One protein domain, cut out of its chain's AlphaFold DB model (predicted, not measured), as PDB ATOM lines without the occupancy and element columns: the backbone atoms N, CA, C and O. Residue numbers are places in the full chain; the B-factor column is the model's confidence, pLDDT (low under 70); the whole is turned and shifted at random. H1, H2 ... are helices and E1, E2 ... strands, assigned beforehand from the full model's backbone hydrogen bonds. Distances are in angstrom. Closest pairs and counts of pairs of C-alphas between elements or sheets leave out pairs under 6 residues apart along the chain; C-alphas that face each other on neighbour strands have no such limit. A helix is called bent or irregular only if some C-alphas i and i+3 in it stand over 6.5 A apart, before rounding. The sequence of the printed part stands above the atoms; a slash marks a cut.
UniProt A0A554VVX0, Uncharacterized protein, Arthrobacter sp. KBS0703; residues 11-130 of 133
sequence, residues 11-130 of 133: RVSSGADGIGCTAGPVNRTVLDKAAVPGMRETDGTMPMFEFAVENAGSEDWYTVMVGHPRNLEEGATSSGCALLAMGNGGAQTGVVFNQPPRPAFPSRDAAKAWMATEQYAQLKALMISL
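What this domain is: This is residues 11 to 130 of the 133 residues of an uncharacterized protein of Arthrobacter sp. KBS0703 (UniProt A0A554VVX0). A twisted sheet is bent into a trough by its long strands E2, E3 and E4, with the short helix H1 inside the bend and the helices H2 and H3 packed outside it as an L whose corner, residues 116 to 122, stands free. E5 extends the sheet beyond E2, while E7, with E1 and E6, extends it beyond E4. The printed part has 120 residues with seven named strands and three named helices, in the order E1 E2 E3 E4 H1 E5 E6 E7 H2 H3, and its class is mixed. The sheet is branched, its neighbour pairs antiparallel; the whole is compact, with a radius of gyration of the C-alphas of 14.1 A and spans of 39 by 33 by 24 A.

How they stand to each other: E1, residues 11 to 16, is an edge strand antiparallel to E7, residues 89 to 95, with N 13 and O 92 2.9 A apart, within hydrogen-bond range. E2, residues 25 to 35, E3, residues 48 to 56, and E4, residues 59 to 67, form a meander, each strand the antiparallel neighbour of the one before. E2 and E3 are a hairpin, with N 29 and O 53 2.9 A apart; E3 and E4 are another, with N 52 and O 63 3.0 A apart. They bend by 73 degrees at residue 31, 54 degrees at residue 51 and 60 degrees at residue 64. H1, residues 69 to 72, is on the sheet, at the sheet's level, with a height of 2.2 A; C-alphas 48 and 69 are 5.9 A apart, the closest of E3 and H1. E5, residues 75 to 78, is antiparallel to E2, with N 26 and O 77 2.9 A apart. E6, residues 84 to 86, forms a hairpin with E7, with N 84 and O 91 2.9 A apart. E4 and E6 lie on the other side of E7 from E1; N 95 and O 64 are 2.8 A apart. H2, residues 108 to 115, is on the sheet at a height of 9.2 A, only just over E2 and E3, with 3 C-alphas on each. H3, residues 118 to 128, is on the same face at 10.0 A, over E3 and only just over E4, with 3 C-alphas on E4; C-alphas 49 and 128, the closest of E3 and H3, are 6.4 A apart. H2 and H3 are close but not clearly touching, about perpendicular at 78 degrees, their closest C-alphas, 114 and 120, 6.7 A apart. In H2 and H3 every O i to N i+4 pair is within hydrogen-bond range; H1 is too short for such a pair.

Where its parts are: E1 begins at C-alpha 11, (54.006, -56.972, -12.070). E2 measures 25.9 A from first to last C-alpha, E3 22.7 A, E4 21.9 A and E7 20.5 A. H3 measures 15.3 A and ends at C-alpha 128, (48.226, -60.528, -24.694).

The domain as a whole: The C-alphas farthest apart, those of Asn 88 and Asp 109, are 38.9 A apart. The printed part has no cut. The links E2 to E3 and E7 to H2 are long, 12 residues each. Residues 14 to 22 and 98 to 103 have pLDDT under 70; the mean of the printed part is 84.1.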
ATOM      1  N   ARG A  11      54.788 -56.687 -13.266       77.75
ATOM      2  CA  ARG A  11      54.006 -56.972 -12.070       77.75
ATOM      3  C   ARG A  11      52.578 -57.345 -12.446       77.75
ATOM      4  O   ARG A  11      51.914 -56.645 -13.208       77.75
ATOM      5  N   VAL A  12      52.109 -58.431 -11.837       70.81
ATOM      6  CA  VAL A  12      50.704 -58.845 -11.838       70.81
ATOM      7  C   VAL A  12      50.249 -58.955 -10.395       70.81
ATOM      8  O   VAL A  12      50.869 -59.664  -9.603       70.81
ATOM      9  N   SER A  13      49.168 -58.266 -10.057       70.94
ATOM     10  CA  SER A  13      48.445 -58.434  -8.801       70.94
ATOM     11  C   SER A  13      46.984 -58.766  -9.095       70.94
ATOM     12  O   SER A  13      46.393 -58.251 -10.042       70.94
ATOM     13  N   SER A  14      46.406 -59.662  -8.299       68.31
ATOM     14  CA  SER A  14      45.009 -60.091  -8.390       68.31
ATOM     15  C   SER A  14      44.502 -60.431  -6.991       68.31
ATOM     16  O   SER A  14      45.278 -60.902  -6.159       68.31
ATOM     17  N   GLY A  15      43.218 -60.177  -6.733       49.72
ATOM     18  CA  GLY A  15      42.592 -60.447  -5.438       49.72
ATOM     19  C   GLY A  15      42.960 -59.442  -4.346       49.72
ATOM     20  O   GLY A  15      43.002 -59.797  -3.171       49.72
ATOM     21  N   ALA A  16      43.286 -58.206  -4.728       59.16
ATOM     22  CA  ALA A  16      43.657 -57.157  -3.787       59.16
ATOM     23  C   ALA A  16      42.452 -56.281  -3.414       59.16
ATOM     24  O   ALA A  16      41.777 -55.739  -4.294       59.16
ATOM     25  N   ASP A  17      42.249 -56.087  -2.110       43.22
ATOM     26  CA  ASP A  17      41.295 -55.132  -1.547       43.22
ATOM     27  C   ASP A  17      42.000 -53.806  -1.222       43.22
ATOM     28  O   ASP A  17      43.104 -53.788  -0.678       43.22
ATOM     29  N   GLY A  18      41.366 -52.674  -1.544       40.16
ATOM     30  CA  GLY A  18      41.854 -51.351  -1.133       40.16
ATOM     31  C   GLY A  18      43.026 -50.782  -1.944       40.16
ATOM     32  O   GLY A  18      43.754 -49.935  -1.425       40.16
ATOM     33  N   ILE A  19      43.216 -51.188  -3.208       52.72
ATOM     34  CA  ILE A  19      44.173 -50.501  -4.088       52.72
ATOM     35  C   ILE A  19      43.675 -49.071  -4.356       52.72
ATOM     36  O   ILE A  19      42.740 -48.855  -5.126       52.72
ATOM     37  N   GLY A  20      44.291 -48.092  -3.692       46.44
ATOM     38  CA  GLY A  20      44.011 -46.675  -3.900       46.44
ATOM     39  C   GLY A  20      44.542 -46.187  -5.249       46.44
ATOM     40  O   GLY A  20      45.681 -46.467  -5.610       46.44
ATOM     41  N   CYS A  21      43.724 -45.422  -5.969       62.22
ATOM     42  CA  CYS A  21      44.102 -44.749  -7.207       62.22
ATOM     43  C   CYS A  21      43.869 -43.246  -7.052       62.22
ATOM     44  O   CYS A  21      42.746 -42.814  -6.794       62.22
ATOM     45  N   THR A  22      44.918 -42.442  -7.220       58.16
ATOM     46  CA  THR A  22      44.788 -40.987  -7.347       58.16
ATOM     47  C   THR A  22      44.819 -40.635  -8.826       58.16
ATOM     48  O   THR A  22      45.791 -40.937  -9.512       58.16
ATOM     49  N   ALA A  23      43.748 -40.007  -9.309       72.94
ATOM     50  CA  ALA A  23      43.621 -39.588 -10.696       72.94
ATOM     51  C   ALA A  23      43.803 -38.068 -10.816       72.94
ATOM     52  O   ALA A  23      43.375 -37.313  -9.941       72.94
ATOM     53  N   GLY A  24      44.431 -37.621 -11.901       78.81
ATOM     54  CA  GLY A  24      44.643 -36.207 -12.212       78.81
ATOM     55  C   GLY A  24      44.392 -35.908 -13.692       78.81
ATOM     56  O   GLY A  24      44.246 -36.848 -14.478       78.81
ATOM     57  N   PRO A  25      44.289 -34.626 -14.081       85.75
ATOM     58  CA  PRO A  25      44.164 -34.247 -15.483       85.75
ATOM     59  C   PRO A  25      45.478 -34.514 -16.229       85.75
ATOM     60  O   PRO A  25      46.548 -34.126 -15.758       85.75
ATOM     61  N   VAL A  26      45.386 -35.139 -17.401       88.75
ATOM     62  CA  VAL A  26      46.523 -35.443 -18.282       88.75
ATOM     63  C   VAL A  26      46.141 -35.250 -19.746       88.75
ATOM     64  O   VAL A  26      44.962 -35.240 -20.103       88.75
ATOM     65  N   ASN A  27      47.145 -35.129 -20.610       90.62
ATOM     66  CA  ASN A  27      46.963 -35.284 -22.050       90.62
ATOM     67  C   ASN A  27      47.559 -36.623 -22.501       90.62
ATOM     68  O   ASN A  27      48.777 -36.804 -22.437       90.62
ATOM     69  N   ARG A  28      46.712 -37.558 -22.936       92.38
ATOM     70  CA  ARG A  28      47.117 -38.923 -23.289       92.38
ATOM     71  C   ARG A  28      47.373 -39.072 -24.785       92.38
ATOM     72  O   ARG A  28      46.625 -38.561 -25.617       92.38
ATOM     73  N   THR A  29      48.408 -39.827 -25.129       93.75
ATOM     74  CA  THR A  29      48.637 -40.364 -26.473       93.75
ATOM     75  C   THR A  29      48.767 -41.878 -26.374       93.75
ATOM     76  O   THR A  29      49.582 -42.376 -25.595       93.75
ATOM     77  N   VAL A  30      47.983 -42.612 -27.163       94.56
ATOM     78  CA  VAL A  30      48.075 -44.074 -27.217       94.56
ATOM     79  C   VAL A  30      49.126 -44.454 -28.256       94.56
ATOM     80  O   VAL A  30      49.022 -44.102 -29.427       94.56
ATOM     81  N   LEU A  31      50.164 -45.162 -27.821       95.25
ATOM     82  CA  LEU A  31      51.270 -45.607 -28.668       95.25
ATOM     83  C   LEU A  31      50.987 -46.978 -29.292       95.25
ATOM     84  O   LEU A  31      51.328 -47.204 -30.450       95.25
ATOM     85  N   ASP A  32      50.352 -47.884 -28.548       96.50
ATOM     86  CA  ASP A  32      49.931 -49.198 -29.039       96.50
ATOM     87  C   ASP A  32      48.722 -49.710 -28.248       96.50
ATOM     88  O   ASP A  32      48.519 -49.357 -27.084       96.50
ATOM     89  N   LYS A  33      47.925 -50.568 -28.883       96.75
ATOM     90  CA  LYS A  33      46.827 -51.287 -28.250       96.75
ATOM     91  C   LYS A  33      46.562 -52.626 -28.930       96.75
ATOM     92  O   LYS A  33      46.708 -52.762 -30.145       96.75
ATOM     93  N   ALA A  34      46.113 -53.609 -28.160       97.12
ATOM     94  CA  ALA A  34      45.667 -54.896 -28.692       97.12
ATOM     95  C   ALA A  34      44.609 -55.532 -27.784       97.12
ATOM     96  O   ALA A  34      44.551 -55.240 -26.595       97.12
ATOM     97  N   ALA A  35      43.762 -56.402 -28.334       95.38
ATOM     98  CA  ALA A  35      42.810 -57.157 -27.522       95.38
ATOM     99  C   ALA A  35      43.534 -58.207 -26.662       95.38
ATOM    100  O   ALA A  35      44.488 -58.826 -27.134       95.38
ATOM    101  N   VAL A  36      43.044 -58.444 -25.440       95.38
ATOM    102  CA  VAL A  36      43.505 -59.526 -24.553       95.38
ATOM    103  C   VAL A  36      42.350 -60.527 -24.407       95.38
ATOM    104  O   VAL A  36      41.528 -60.415 -23.499       95.38
ATOM    105  N   PRO A  37      42.210 -61.481 -25.345       94.00
ATOM    106  CA  PRO A  37      40.989 -62.279 -25.488       94.00
ATOM    107  C   PRO A  37      40.760 -63.268 -24.340       94.00
ATOM    108  O   PRO A  37      39.639 -63.736 -24.150       94.00
ATOM    109  N   GLY A  38      41.816 -63.597 -23.591       92.88
ATOM    110  CA  GLY A  38      41.767 -64.515 -22.457       92.88
ATOM    111  C   GLY A  38      41.215 -63.902 -21.171       92.88
ATOM    112  O   GLY A  38      41.101 -64.619 -20.180       92.88
ATOM    113  N   MET A  39      40.895 -62.607 -21.158       91.31
ATOM    114  CA  MET A  39      40.436 -61.898 -19.967       91.31
ATOM    115  C   MET A  39      39.048 -61.293 -20.161       91.31
ATOM    116  O   MET A  39      38.657 -60.891 -21.260       91.31
ATOM    117  N   ARG A  40      38.309 -61.212 -19.055       93.62
ATOM    118  CA  ARG A  40      37.001 -60.568 -18.986       93.62
ATOM    119  C   ARG A  40      36.780 -59.998 -17.592       93.62
ATOM    120  O   ARG A  40      37.030 -60.691 -16.608       93.62
ATOM    121  N   GLU A  41      36.332 -58.752 -17.523       92.00
ATOM    122  CA  GLU A  41      35.874 -58.149 -16.271       92.00
ATOM    123  C   GLU A  41      34.497 -58.700 -15.874       92.00
ATOM    124  O   GLU A  41      33.801 -59.336 -16.671       92.00
ATOM    125  N   THR A  42      34.090 -58.465 -14.627       91.69
ATOM    126  CA  THR A  42      32.821 -58.974 -14.075       91.69
ATOM    127  C   THR A  42      31.578 -58.458 -14.800       91.69
ATOM    128  O   THR A  42      30.557 -59.143 -14.815       91.69
ATOM    129  N   ASP A  43      31.661 -57.289 -15.433       91.94
ATOM    130  CA  ASP A  43      30.601 -56.704 -16.261       91.94
ATOM    131  C   ASP A  43      30.599 -57.225 -17.714       91.94
ATOM    132  O   ASP A  43      29.753 -56.840 -18.522       91.94
ATOM    133  N   GLY A  44      31.529 -58.122 -18.054       92.00
ATOM    134  CA  GLY A  44      31.684 -58.690 -19.387       92.00
ATOM    135  C   GLY A  44      32.635 -57.917 -20.304       92.00
ATOM    136  O   GLY A  44      32.905 -58.408 -21.410       92.00
ATOM    137  N   THR A  45      33.168 -56.769 -19.873       93.88
ATOM    138  CA  THR A  45      34.127 -55.964 -20.638       93.88
ATOM    139  C   THR A  45      35.390 -56.768 -20.934       93.88
ATOM    140  O   THR A  45      35.868 -57.541 -20.105       93.88
ATOM    141  N   MET A  46      35.920 -56.625 -22.153       93.94
ATOM    142  CA  MET A  46      37.180 -57.255 -22.558       93.94
ATOM    143  C   MET A  46      38.330 -56.264 -22.348       93.94
ATOM    144  O   MET A  46      38.350 -55.234 -23.031       93.94
ATOM    145  N   PRO A  47      39.283 -56.556 -21.446       94.31
ATOM    146  CA  PRO A  47      40.473 -55.738 -21.284       94.31
ATOM    147  C   PRO A  47      41.313 -55.665 -22.563       94.31
ATOM    148  O   PRO A  47      41.291 -56.554 -23.422       94.31
ATOM    149  N   MET A  48      42.096 -54.599 -22.667       95.56
ATOM    150  CA  MET A  48      43.043 -54.383 -23.751       95.56
ATOM    151  C   MET A  48      44.460 -54.280 -23.212       95.56
ATOM    152  O   MET A  48      44.683 -53.783 -22.116       95.56
ATOM    153  N   PHE A  49      45.422 -54.734 -24.004       95.38
ATOM    154  CA  PHE A  49      46.807 -54.312 -23.879       95.38
ATOM    155  C   PHE A  49      46.892 -52.842 -24.285       95.38
ATOM    156  O   PHE A  49      46.346 -52.459 -25.322       95.38
ATOM    157  N   GLU A  50      47.603 -52.055 -23.492       93.38
ATOM    158  CA  GLU A  50      47.725 -50.611 -23.631       93.38
ATOM    159  C   GLU A  50      49.202 -50.241 -23.507       93.38
ATOM    160  O   GLU A  50      49.856 -50.623 -22.538       93.38
ATOM    161  N   PHE A  51      49.723 -49.489 -24.475       93.62
ATOM    162  CA  PHE A  51      50.928 -48.687 -24.298       93.62
ATOM    163  C   PHE A  51      50.548 -47.228 -24.525       93.62
ATOM    164  O   PHE A  51      50.204 -46.853 -25.646       93.62
ATOM    165  N   ALA A  52      50.598 -46.406 -23.482       91.62
ATOM    166  CA  ALA A  52      50.285 -44.989 -23.562       91.62
ATOM    167  C   ALA A  52      51.398 -44.123 -22.966       91.62
ATOM    168  O   ALA A  52      52.213 -44.571 -22.157       91.62
ATOM    169  N   VAL A  53      51.408 -42.862 -23.391       89.25
ATOM    170  CA  VAL A  53      52.138 -41.785 -22.732       89.25
ATOM    171  C   VAL A  53      51.142 -40.730 -22.275       89.25
ATOM    172  O   VAL A  53      50.319 -40.246 -23.055       89.25
ATOM    173  N   GLU A  54      51.212 -40.380 -21.001       88.88
ATOM    174  CA  GLU A  54      50.422 -39.328 -20.383       88.88
ATOM    175  C   GLU A  54      51.324 -38.150 -20.066       88.88
ATOM    176  O   GLU A  54      52.345 -38.288 -19.400       88.88
ATOM    177  N   ASN A  55      50.943 -36.975 -20.543       85.56
ATOM    178  CA  ASN A  55      51.622 -35.748 -20.185       85.56
ATOM    179  C   ASN A  55      50.892 -35.095 -19.005       85.56
ATOM    180  O   ASN A  55      49.742 -34.668 -19.142       85.56
ATOM    181  N   ALA A  56      51.564 -35.039 -17.856       75.62
ATOM    182  CA  ALA A  56      51.086 -34.396 -16.636       75.62
ATOM    183  C   ALA A  56      51.965 -33.169 -16.351       75.62
ATOM    184  O   ALA A  56      52.963 -33.237 -15.634       75.62
ATOM    185  N   GLY A  57      51.638 -32.031 -16.969       76.88
ATOM    186  CA  GLY A  57      52.464 -30.824 -16.892       76.88
ATOM    187  C   GLY A  57      53.657 -30.882 -17.849       76.88
ATOM    188  O   GLY A  57      53.474 -30.824 -19.058       76.88
ATOM    189  N   SER A  58      54.888 -30.945 -17.334       72.56
ATOM    190  CA  SER A  58      56.109 -30.955 -18.164       72.56
ATOM    191  C   SER A  58      56.722 -32.343 -18.356       72.56
ATOM    192  O   SER A  58      57.785 -32.453 -18.963       72.56
ATOM    193  N   GLU A  59      56.099 -33.387 -17.813       76.31
ATOM    194  CA  GLU A  59      56.664 -34.734 -17.769       76.31
ATOM    195  C   GLU A  59      55.779 -35.736 -18.512       76.31
ATOM    196  O   GLU A  59      54.550 -35.708 -18.401       76.31
ATOM    197  N   ASP A  60      56.431 -36.613 -19.276       84.06
ATOM    198  CA  ASP A  60      55.807 -37.740 -19.958       84.06
ATOM    199  C   ASP A  60      55.902 -38.992 -19.078       84.06
ATOM    200  O   ASP A  60      56.991 -39.457 -18.736       84.06
ATOM    201  N   TRP A  61      54.744 -39.562 -18.774       82.94
ATOM    202  CA  TRP A  61      54.574 -40.774 -17.989       82.94
ATOM    203  C   TRP A  61      54.155 -41.916 -18.902       82.94
ATOM    204  O   TRP A  61      53.116 -41.851 -19.552       82.94
ATOM    205  N   TYR A  62      54.973 -42.960 -18.969       85.62
ATOM    206  CA  TYR A  62      54.734 -44.106 -19.841       85.62
ATOM    207  C   TYR A  62      54.084 -45.241 -19.059       85.62
ATOM    208  O   TYR A  62      54.554 -45.604 -17.981       85.62
ATOM    209  N   THR A  63      53.041 -45.838 -19.626       86.12
ATOM    210  CA  THR A  63      52.347 -46.992 -19.050       86.12
ATOM    211  C   THR A  63      52.245 -48.102 -20.083       86.12
ATOM    212  O   THR A  63      51.825 -47.874 -21.213       86.12
ATOM    213  N   VAL A  64      52.643 -49.319 -19.701       90.12
ATOM    214  CA  VAL A  64      52.363 -50.541 -20.464       90.12
ATOM    215  C   VAL A  64      51.605 -51.480 -19.547       90.12
ATOM    216  O   VAL A  64      52.151 -51.924 -18.538       90.12
ATOM    217  N   MET A  65      50.344 -51.751 -19.865       90.88
ATOM    218  CA  MET A  65      49.424 -52.448 -18.967       90.88
ATOM    219  C   MET A  65      48.366 -53.254 -19.720       90.88
ATOM    220  O   MET A  65      48.198 -53.087 -20.927       90.88
ATOM    221  N   VAL A  66      47.671 -54.149 -19.012       92.50
ATOM    222  CA  VAL A  66      46.359 -54.636 -19.459       92.50
ATOM    223  C   VAL A  66      45.290 -53.923 -18.638       92.50
ATOM    224  O   VAL A  66      45.302 -53.962 -17.407       92.50
ATOM    225  N   GLY A  67      44.407 -53.209 -19.333       91.12
ATOM    226  CA  GLY A  67      43.498 -52.231 -18.755       91.12
ATOM    227  C   GLY A  67      42.108 -52.251 -19.369       91.12
ATOM    228  O   GLY A  67      41.837 -52.924 -20.367       91.12
ATOM    229  N   HIS A  68      41.204 -51.519 -18.725       91.25
ATOM    230  CA  HIS A  68      39.854 -51.318 -19.226       91.25
ATOM    231  C   HIS A  68      39.908 -50.355 -20.432       91.25
ATOM    232  O   HIS A  68      40.468 -49.266 -20.284       91.25
ATOM    233  N   PRO A  69      39.226 -50.635 -21.566       91.94
ATOM    234  CA  PRO A  69      39.331 -49.855 -22.810       91.94
ATOM    235  C   PRO A  69      39.142 -48.334 -22.680       91.94
ATOM    236  O   PRO A  69      39.683 -47.569 -23.471       91.94
ATOM    237  N   ARG A  70      38.380 -47.879 -21.678       88.38
ATOM    238  CA  ARG A  70      38.248 -46.458 -21.286       88.38
ATOM    239  C   ARG A  70      39.589 -45.724 -21.112       88.38
ATOM    240  O   ARG A  70      39.644 -44.523 -21.334       88.38
ATOM    241  N   ASN A  71      40.657 -46.425 -20.731       86.31
ATOM    242  CA  ASN A  71      41.983 -45.836 -20.535       86.31
ATOM    243  C   ASN A  71      42.680 -45.498 -21.866       86.31
ATOM    244  O   ASN A  71      43.694 -44.808 -21.877       86.31
ATOM    245  N   LEU A  72      42.126 -45.941 -22.999       90.31
ATOM    246  CA  LEU A  72      42.629 -45.651 -24.343       90.31
ATOM    247  C   LEU A  72      42.019 -44.379 -24.951       90.31
ATOM    248  O   LEU A  72      42.188 -44.131 -26.146       90.31
ATOM    249  N   GLU A  73      41.301 -43.578 -24.160       91.94
ATOM    250  CA  GLU A  73      40.847 -42.252 -24.580       91.94
ATOM    251  C   GLU A  73      42.056 -41.321 -24.769       91.94
ATOM    252  O   GLU A  73      42.801 -41.051 -23.821       91.94
ATOM    253  N   GLU A  74      42.257 -40.859 -26.005       93.62
ATOM    254  CA  GLU A  74      43.313 -39.913 -26.372       93.62
ATOM    255  C   GLU A  74      42.898 -38.460 -26.116       93.62
ATOM    256  O   GLU A  74      41.723 -38.104 -26.191       93.62
ATOM    257  N   GLY A  75      43.887 -37.595 -25.886       92.31
ATOM    258  CA  GLY A  75      43.673 -36.172 -25.640       92.31
ATOM    259  C   GLY A  75      43.517 -35.832 -24.158       92.31
ATOM    260  O   GLY A  75      44.046 -36.525 -23.286       92.31
ATOM    261  N   ALA A  76      42.831 -34.720 -23.878       92.06
ATOM    262  CA  ALA A  76      42.614 -34.223 -22.523       92.06
ATOM    263  C   ALA A  76      41.631 -35.129 -21.767       92.06
ATOM    264  O   ALA A  76      40.445 -35.175 -22.084       92.06
ATOM    265  N   THR A  77      42.136 -35.833 -20.762       89.44
ATOM    266  CA  THR A  77      41.423 -36.888 -20.028       89.44
ATOM    267  C   THR A  77      41.971 -36.978 -18.598       89.44
ATOM    268  O   THR A  77      42.778 -36.151 -18.167       89.44
ATOM    269  N   SER A  78      41.520 -37.962 -17.824       84.62
ATOM    270  CA  SER A  78      42.069 -38.261 -16.502       84.62
ATOM    271  C   SER A  78      42.982 -39.479 -16.564       84.62
ATOM    272  O   SER A  78      42.640 -40.448 -17.241       84.62
ATOM    273  N   SER A  79      44.095 -39.472 -15.819       77.62
ATOM    274  CA  SER A  79      45.020 -40.617 -15.704       77.62
ATOM    275  C   SER A  79      44.333 -41.906 -15.227       77.62
ATOM    276  O   SER A  79      44.806 -43.009 -15.481       77.62
ATOM    277  N   GLY A  80      43.164 -41.778 -14.589       74.25
ATOM    278  CA  GLY A  80      42.282 -42.895 -14.269       74.25
ATOM    279  C   GLY A  80      42.852 -43.866 -13.231       74.25
ATOM    280  O   GLY A  80      43.770 -43.556 -12.476       74.25
ATOM    281  N   CYS A  81      42.239 -45.050 -13.164       74.75
ATOM    282  CA  CYS A  81      42.665 -46.162 -12.321       74.75
ATOM    283  C   CYS A  81      42.738 -47.423 -13.180       74.75
ATOM    284  O   CYS A  81      41.726 -47.887 -13.717       74.75
ATOM    285  N   ALA A  82      43.941 -47.978 -13.273       73.94
ATOM    286  CA  ALA A  82      44.299 -49.176 -14.027       73.94
ATOM    287  C   ALA A  82      43.795 -50.494 -13.401       73.94
ATOM    288  O   ALA A  82      44.368 -51.554 -13.639       73.94
ATOM    289  N   LEU A  83      42.765 -50.430 -12.554       83.31
ATOM    290  CA  LEU A  83      42.210 -51.587 -11.864       83.31
ATOM    291  C   LEU A  83      41.133 -52.247 -12.729       83.31
ATOM    292  O   LEU A  83      40.150 -51.598 -13.097       83.31
ATOM    293  N   LEU A  84      41.319 -53.535 -13.004       88.19
ATOM    294  CA  LEU A  84      40.316 -54.401 -13.612       88.19
ATOM    295  C   LEU A  84      39.435 -55.006 -12.519       88.19
ATOM    296  O   LEU A  84      39.952 -55.497 -11.510       88.19
ATOM    297  N   ALA A  85      38.120 -54.991 -12.720       88.25
ATOM    298  CA  ALA A  85      37.171 -55.643 -11.829       88.25
ATOM    299  C   ALA A  85      37.073 -57.139 -12.161       88.25
ATOM    300  O   ALA A  85      36.488 -57.529 -13.170       88.25
ATOM    301  N   MET A  86      37.621 -57.989 -11.293       87.81
ATOM    302  CA  MET A  86      37.649 -59.446 -11.451       87.81
ATOM    303  C   MET A  86      36.748 -60.132 -10.416       87.81
ATOM    304  O   MET A  86      36.395 -59.560  -9.384       87.81
ATOM    305  N   GLY A  87      36.379 -61.392 -10.665       83.88
ATOM    306  CA  GLY A  87      35.505 -62.155  -9.761       83.88
ATOM    307  C   GLY A  87      36.079 -62.373  -8.353       83.88
ATOM    308  O   GLY A  87      35.324 -62.630  -7.421       83.88
ATOM    309  N   ASN A  88      37.399 -62.245  -8.189       82.06
ATOM    310  CA  ASN A  88      38.098 -62.356  -6.909       82.06
ATOM    311  C   ASN A  88      38.522 -61.001  -6.310       82.06
ATOM    312  O   ASN A  88      39.272 -61.001  -5.340       82.06
ATOM    313  N   GLY A  89      38.090 -59.868  -6.878       84.31
ATOM    314  CA  GLY A  89      38.503 -58.525  -6.460       84.31
ATOM    315  C   GLY A  89      39.159 -57.739  -7.596       84.31
ATOM    316  O   GLY A  89      38.852 -57.939  -8.768       84.31
ATOM    317  N   GLY A  90      40.058 -56.814  -7.267       85.25
ATOM    318  CA  GLY A  90      40.769 -56.020  -8.270       85.25
ATOM    319  C   GLY A  90      42.001 -56.728  -8.841       85.25
ATOM    320  O   GLY A  90      42.703 -57.440  -8.115       85.25
ATOM    321  N   ALA A  91      42.304 -56.497 -10.120       85.00
ATOM    322  CA  ALA A  91      43.575 -56.887 -10.731       85.00
ATOM    323  C   ALA A  91      44.302 -55.700 -11.377       85.00
ATOM    324  O   ALA A  91      43.675 -54.822 -11.968       85.00
ATOM    325  N   GLN A  92      45.633 -55.698 -11.285       85.44
ATOM    326  CA  GLN A  92      46.508 -54.804 -12.044       85.44
ATOM    327  C   GLN A  92      47.601 -55.614 -12.722       85.44
ATOM    328  O   GLN A  92      48.189 -56.529 -12.146       85.44
ATOM    329  N   THR A  93      47.885 -55.254 -13.963       83.94
ATOM    330  CA  THR A  93      48.897 -55.904 -14.791       83.94
ATOM    331  C   THR A  93      49.655 -54.812 -15.508       83.94
ATOM    332  O   THR A  93      49.071 -54.046 -16.270       83.94
ATOM    333  N   GLY A  94      50.950 -54.707 -15.243       85.69
ATOM    334  CA  GLY A  94      51.733 -53.613 -15.786       85.69
ATOM    335  C   GLY A  94      53.222 -53.882 -15.786       85.69
ATOM    336  O   GLY A  94      53.756 -54.620 -14.956       85.69
ATOM    337  N   VAL A  95      53.892 -53.259 -16.740       83.38
ATOM    338  CA  VAL A  95      55.343 -53.123 -16.752       83.38
ATOM    339  C   VAL A  95      55.718 -52.088 -15.711       83.38
ATOM    340  O   VAL A  95      55.131 -51.006 -15.651       83.38
ATOM    341  N   VAL A  96      56.710 -52.418 -14.894       74.44
ATOM    342  CA  VAL A  96      57.306 -51.445 -13.988       74.44
ATOM    343  C   VAL A  96      58.394 -50.740 -14.779       74.44
ATOM    344  O   VAL A  96      59.450 -51.303 -15.058       74.44
ATOM    345  N   PHE A  97      58.113 -49.510 -15.187       72.00
ATOM    346  CA  PHE A  97      59.168 -48.622 -15.639       72.00
ATOM    347  C   PHE A  97      59.886 -48.026 -14.428       72.00
ATOM    348  O   PHE A  97      59.282 -47.883 -13.362       72.00
ATOM    349  N   ASN A  98      61.167 -47.678 -14.597       61.84
ATOM    350  CA  ASN A  98      61.940 -46.980 -13.571       61.84
ATOM    351  C   ASN A  98      61.109 -45.846 -12.963       61.84
ATOM    352  O   ASN A  98      60.552 -45.012 -13.680       61.84
ATOM    353  N   GLN A  99      60.994 -45.855 -11.638       58.19
ATOM    354  CA  GLN A  99      60.280 -44.813 -10.919       58.19
ATOM    355  C   GLN A  99      61.108 -43.516 -10.930       58.19
ATOM    356  O   GLN A  99      62.338 -43.564 -11.081       58.19
ATOM    357  N   PRO A 100      60.466 -42.346 -10.763       55.62
ATOM    358  CA  PRO A 100      61.174 -41.083 -10.620       55.62
ATOM    359  C   PRO A 100      62.355 -41.189  -9.640       55.62
ATOM    360  O   PRO A 100      62.241 -41.851  -8.605       55.62
ATOM    361  N   PRO A 101      63.494 -40.537  -9.944       56.53
ATOM    362  CA  PRO A 101      63.639 -39.446 -10.913       56.53
ATOM    363  C   PRO A 101      64.113 -39.869 -12.319       56.53
ATOM    364  O   PRO A 101      64.545 -39.012 -13.087       56.53
ATOM    365  N   ARG A 102      64.118 -41.164 -12.669       63.22
ATOM    366  CA  ARG A 102      64.608 -41.614 -13.984       63.22
ATOM    367  C   ARG A 102      63.436 -41.861 -14.933       63.22
ATOM    368  O   ARG A 102      62.693 -42.807 -14.692       63.22
ATOM    369  N   PRO A 103      63.274 -41.071 -16.011       67.75
ATOM    370  CA  PRO A 103      62.205 -41.324 -16.964       67.75
ATOM    371  C   PRO A 103      62.430 -42.677 -17.648       67.75
ATOM    372  O   PRO A 103      63.565 -43.043 -17.964       67.75
ATOM    373  N   ALA A 104      61.339 -43.404 -17.899       78.38
ATOM    374  CA  ALA A 104      61.353 -44.695 -18.590       78.38
ATOM    375  C   ALA A 104      62.081 -44.625 -19.942       78.38
ATOM    376  O   ALA A 104      62.842 -45.518 -20.307       78.38
ATOM    377  N   PHE A 105      61.860 -43.519 -20.658       83.88
ATOM    378  CA  PHE A 105      62.476 -43.210 -21.938       83.88
ATOM    379  C   PHE A 105      62.950 -41.754 -21.946       83.88
ATOM    380  O   PHE A 105      62.260 -40.886 -21.412       83.88
ATOM    381  N   PRO A 106      64.084 -41.443 -22.595       83.00
ATOM    382  CA  PRO A 106      64.576 -40.070 -22.703       83.00
ATOM    383  C   PRO A 106      63.722 -39.190 -23.634       83.00
ATOM    384  O   PRO A 106      63.838 -37.969 -23.596       83.00
ATOM    385  N   SER A 107      62.893 -39.789 -24.497       86.94
ATOM    386  CA  SER A 107      61.971 -39.085 -25.395       86.94
ATOM    387  C   SER A 107      60.878 -40.021 -25.924       86.94
ATOM    388  O   SER A 107      61.016 -41.247 -25.877       86.94
ATOM    389  N   ARG A 108      59.824 -39.443 -26.517       89.00
ATOM    390  CA  ARG A 108      58.776 -40.211 -27.216       89.00
ATOM    391  C   ARG A 108      59.323 -41.012 -28.397       89.00
ATOM    392  O   ARG A 108      58.849 -42.113 -28.659       89.00
ATOM    393  N   ASP A 109      60.331 -40.492 -29.092       92.12
ATOM    394  CA  ASP A 109      60.971 -41.210 -30.200       92.12
ATOM    395  C   ASP A 109      61.791 -42.402 -29.703       92.12
ATOM    396  O   ASP A 109      61.787 -43.451 -30.342       92.12
ATOM    397  N   ALA A 110      62.424 -42.295 -28.530       89.94
ATOM    398  CA  ALA A 110      63.095 -43.430 -27.901       89.94
ATOM    399  C   ALA A 110      62.098 -44.522 -27.476       89.94
ATOM    400  O   ALA A 110      62.376 -45.703 -27.676       89.94
ATOM    401  N   ALA A 111      60.918 -44.145 -26.969       90.38
ATOM    402  CA  ALA A 111      59.846 -45.099 -26.679       90.38
ATOM    403  C   ALA A 111      59.379 -45.826 -27.953       90.38
ATOM    404  O   ALA A 111      59.293 -47.054 -27.972       90.38
ATOM    405  N   LYS A 112      59.168 -45.091 -29.054       92.12
ATOM    406  CA  LYS A 112      58.832 -45.682 -30.364       92.12
ATOM    407  C   LYS A 112      59.943 -46.586 -30.904       92.12
ATOM    408  O   LYS A 112      59.650 -47.631 -31.474       92.12
ATOM    409  N   ALA A 113      61.209 -46.213 -30.722       92.81
ATOM    410  CA  ALA A 113      62.338 -47.048 -31.121       92.81
ATOM    411  C   ALA A 113      62.392 -48.349 -30.306       92.81
ATOM    412  O   ALA A 113      62.632 -49.416 -30.867       92.81
ATOM    413  N   TRP A 114      62.103 -48.287 -29.004       91.31
ATOM    414  CA  TRP A 114      61.994 -49.476 -28.161       91.31
ATOM    415  C   TRP A 114      60.864 -50.412 -28.613       91.31
ATOM    416  O   TRP A 114      61.056 -51.628 -28.623       91.31
ATOM    417  N   MET A 115      59.734 -49.876 -29.091       93.38
ATOM    418  CA  MET A 115      58.645 -50.686 -29.663       93.38
ATOM    419  C   MET A 115      59.063 -51.508 -30.891       93.38
ATOM    420  O   MET A 115      58.425 -52.506 -31.209       93.38
ATOM    421  N   ALA A 116      60.136 -51.118 -31.583       94.19
ATOM    422  CA  ALA A 116      60.664 -51.868 -32.720       94.19
ATOM    423  C   ALA A 116      61.591 -53.032 -32.310       94.19
ATOM    424  O   ALA A 116      62.103 -53.742 -33.175       94.19
ATOM    425  N   THR A 117      61.842 -53.226 -31.013       91.06
ATOM    426  CA  THR A 117      62.748 -54.266 -30.512       91.06
ATOM    427  C   THR A 117      62.053 -55.615 -30.337       91.06
ATOM    428  O   THR A 117      60.846 -55.702 -30.100       91.06
ATOM    429  N   GLU A 118      62.838 -56.693 -30.366       91.19
ATOM    430  CA  GLU A 118      62.343 -58.033 -30.039       91.19
ATOM    431  C   GLU A 118      61.851 -58.124 -28.585       91.19
ATOM    432  O   GLU A 118      60.845 -58.776 -28.310       91.19
ATOM    433  N   GLN A 119      62.503 -57.407 -27.665       87.19
ATOM    434  CA  GLN A 119      62.094 -57.340 -26.263       87.19
ATOM    435  C   GLN A 119      60.652 -56.833 -26.123       87.19
ATOM    436  O   GLN A 119      59.860 -57.421 -25.384       87.19
ATOM    437  N   TYR A 120      60.295 -55.770 -26.851       91.44
ATOM    438  CA  TYR A 120      58.927 -55.264 -26.868       91.44
ATOM    439  C   TYR A 120      57.943 -56.293 -27.431       91.44
ATOM    440  O   TYR A 120      56.896 -56.538 -26.833       91.44
ATOM    441  N   ALA A 121      58.289 -56.934 -28.552       93.44
ATOM    442  CA  ALA A 121      57.436 -57.941 -29.175       93.44
ATOM    443  C   ALA A 121      57.153 -59.126 -28.231       93.44
ATOM    444  O   ALA A 121      56.003 -59.548 -28.098       93.44
ATOM    445  N   GLN A 122      58.178 -59.621 -27.531       91.62
ATOM    446  CA  GLN A 122      58.053 -60.710 -26.559       91.62
ATOM    447  C   GLN A 122      57.201 -60.304 -25.348       91.62
ATOM    448  O   GLN A 122      56.311 -61.050 -24.939       91.62
ATOM    449  N   LEU A 123      57.424 -59.104 -24.805       90.75
ATOM    450  CA  LEU A 123      56.628 -58.564 -23.704       90.75
ATOM    451  C   LEU A 123      55.152 -58.401 -24.098       90.75
ATOM    452  O   LEU A 123      54.264 -58.830 -23.362       90.75
ATOM    453  N   LYS A 124      54.881 -57.816 -25.268       94.31
ATOM    454  CA  LYS A 124      53.517 -57.645 -25.779       94.31
ATOM    455  C   LYS A 124      52.826 -58.995 -25.961       94.31
ATOM    456  O   LYS A 124      51.682 -59.153 -25.538       94.31
ATOM    457  N   ALA A 125      53.517 -59.981 -26.536       94.50
ATOM    458  CA  ALA A 125      52.987 -61.335 -26.690       94.50
ATOM    459  C   ALA A 125      52.646 -61.975 -25.334       94.50
ATOM    460  O   ALA A 125      51.559 -62.532 -25.183       94.50
ATOM    461  N   LEU A 126      53.523 -61.829 -24.333       92.62
ATOM    462  CA  LEU A 126      53.270 -62.296 -22.969       92.62
ATOM    463  C   LEU A 126      52.007 -61.657 -22.377       92.62
ATOM    464  O   LEU A 126      51.143 -62.367 -21.867       92.62
ATOM    465  N   MET A 127      51.867 -60.335 -22.473       92.94
ATOM    466  CA  MET A 127      50.726 -59.621 -21.892       92.94
ATOM    467  C   MET A 127      49.402 -59.935 -22.601       92.94
ATOM    468  O   MET A 127      48.375 -60.076 -21.944       92.94
ATOM    469  N   ILE A 128      49.414 -60.112 -23.924       95.25
ATOM    470  CA  ILE A 128      48.226 -60.528 -24.694       95.25
ATOM    471  C   ILE A 128      47.832 -61.982 -24.393       95.25
ATOM    472  O   ILE A 128      46.657 -62.337 -24.499       95.25
ATOM    473  N   SER A 129      48.794 -62.820 -23.994       94.25
ATOM    474  CA  SER A 129      48.558 -64.225 -23.645       94.25
ATOM    475  C   SER A 129      47.917 -64.436 -22.271       94.25
ATOM    476  O   SER A 129      47.602 -65.574 -21.928       94.25
ATOM    477  N   LEU A 130      47.718 -63.372 -21.482       90.69
ATOM    478  CA  LEU A 130      47.099 -63.477 -20.165       90.69
ATOM    479  C   LEU A 130      45.682 -64.053 -20.270       90.69
ATOM    480  O   LEU A 130      44.852 -63.610 -21.066       90.69
TER     481      LEU A 130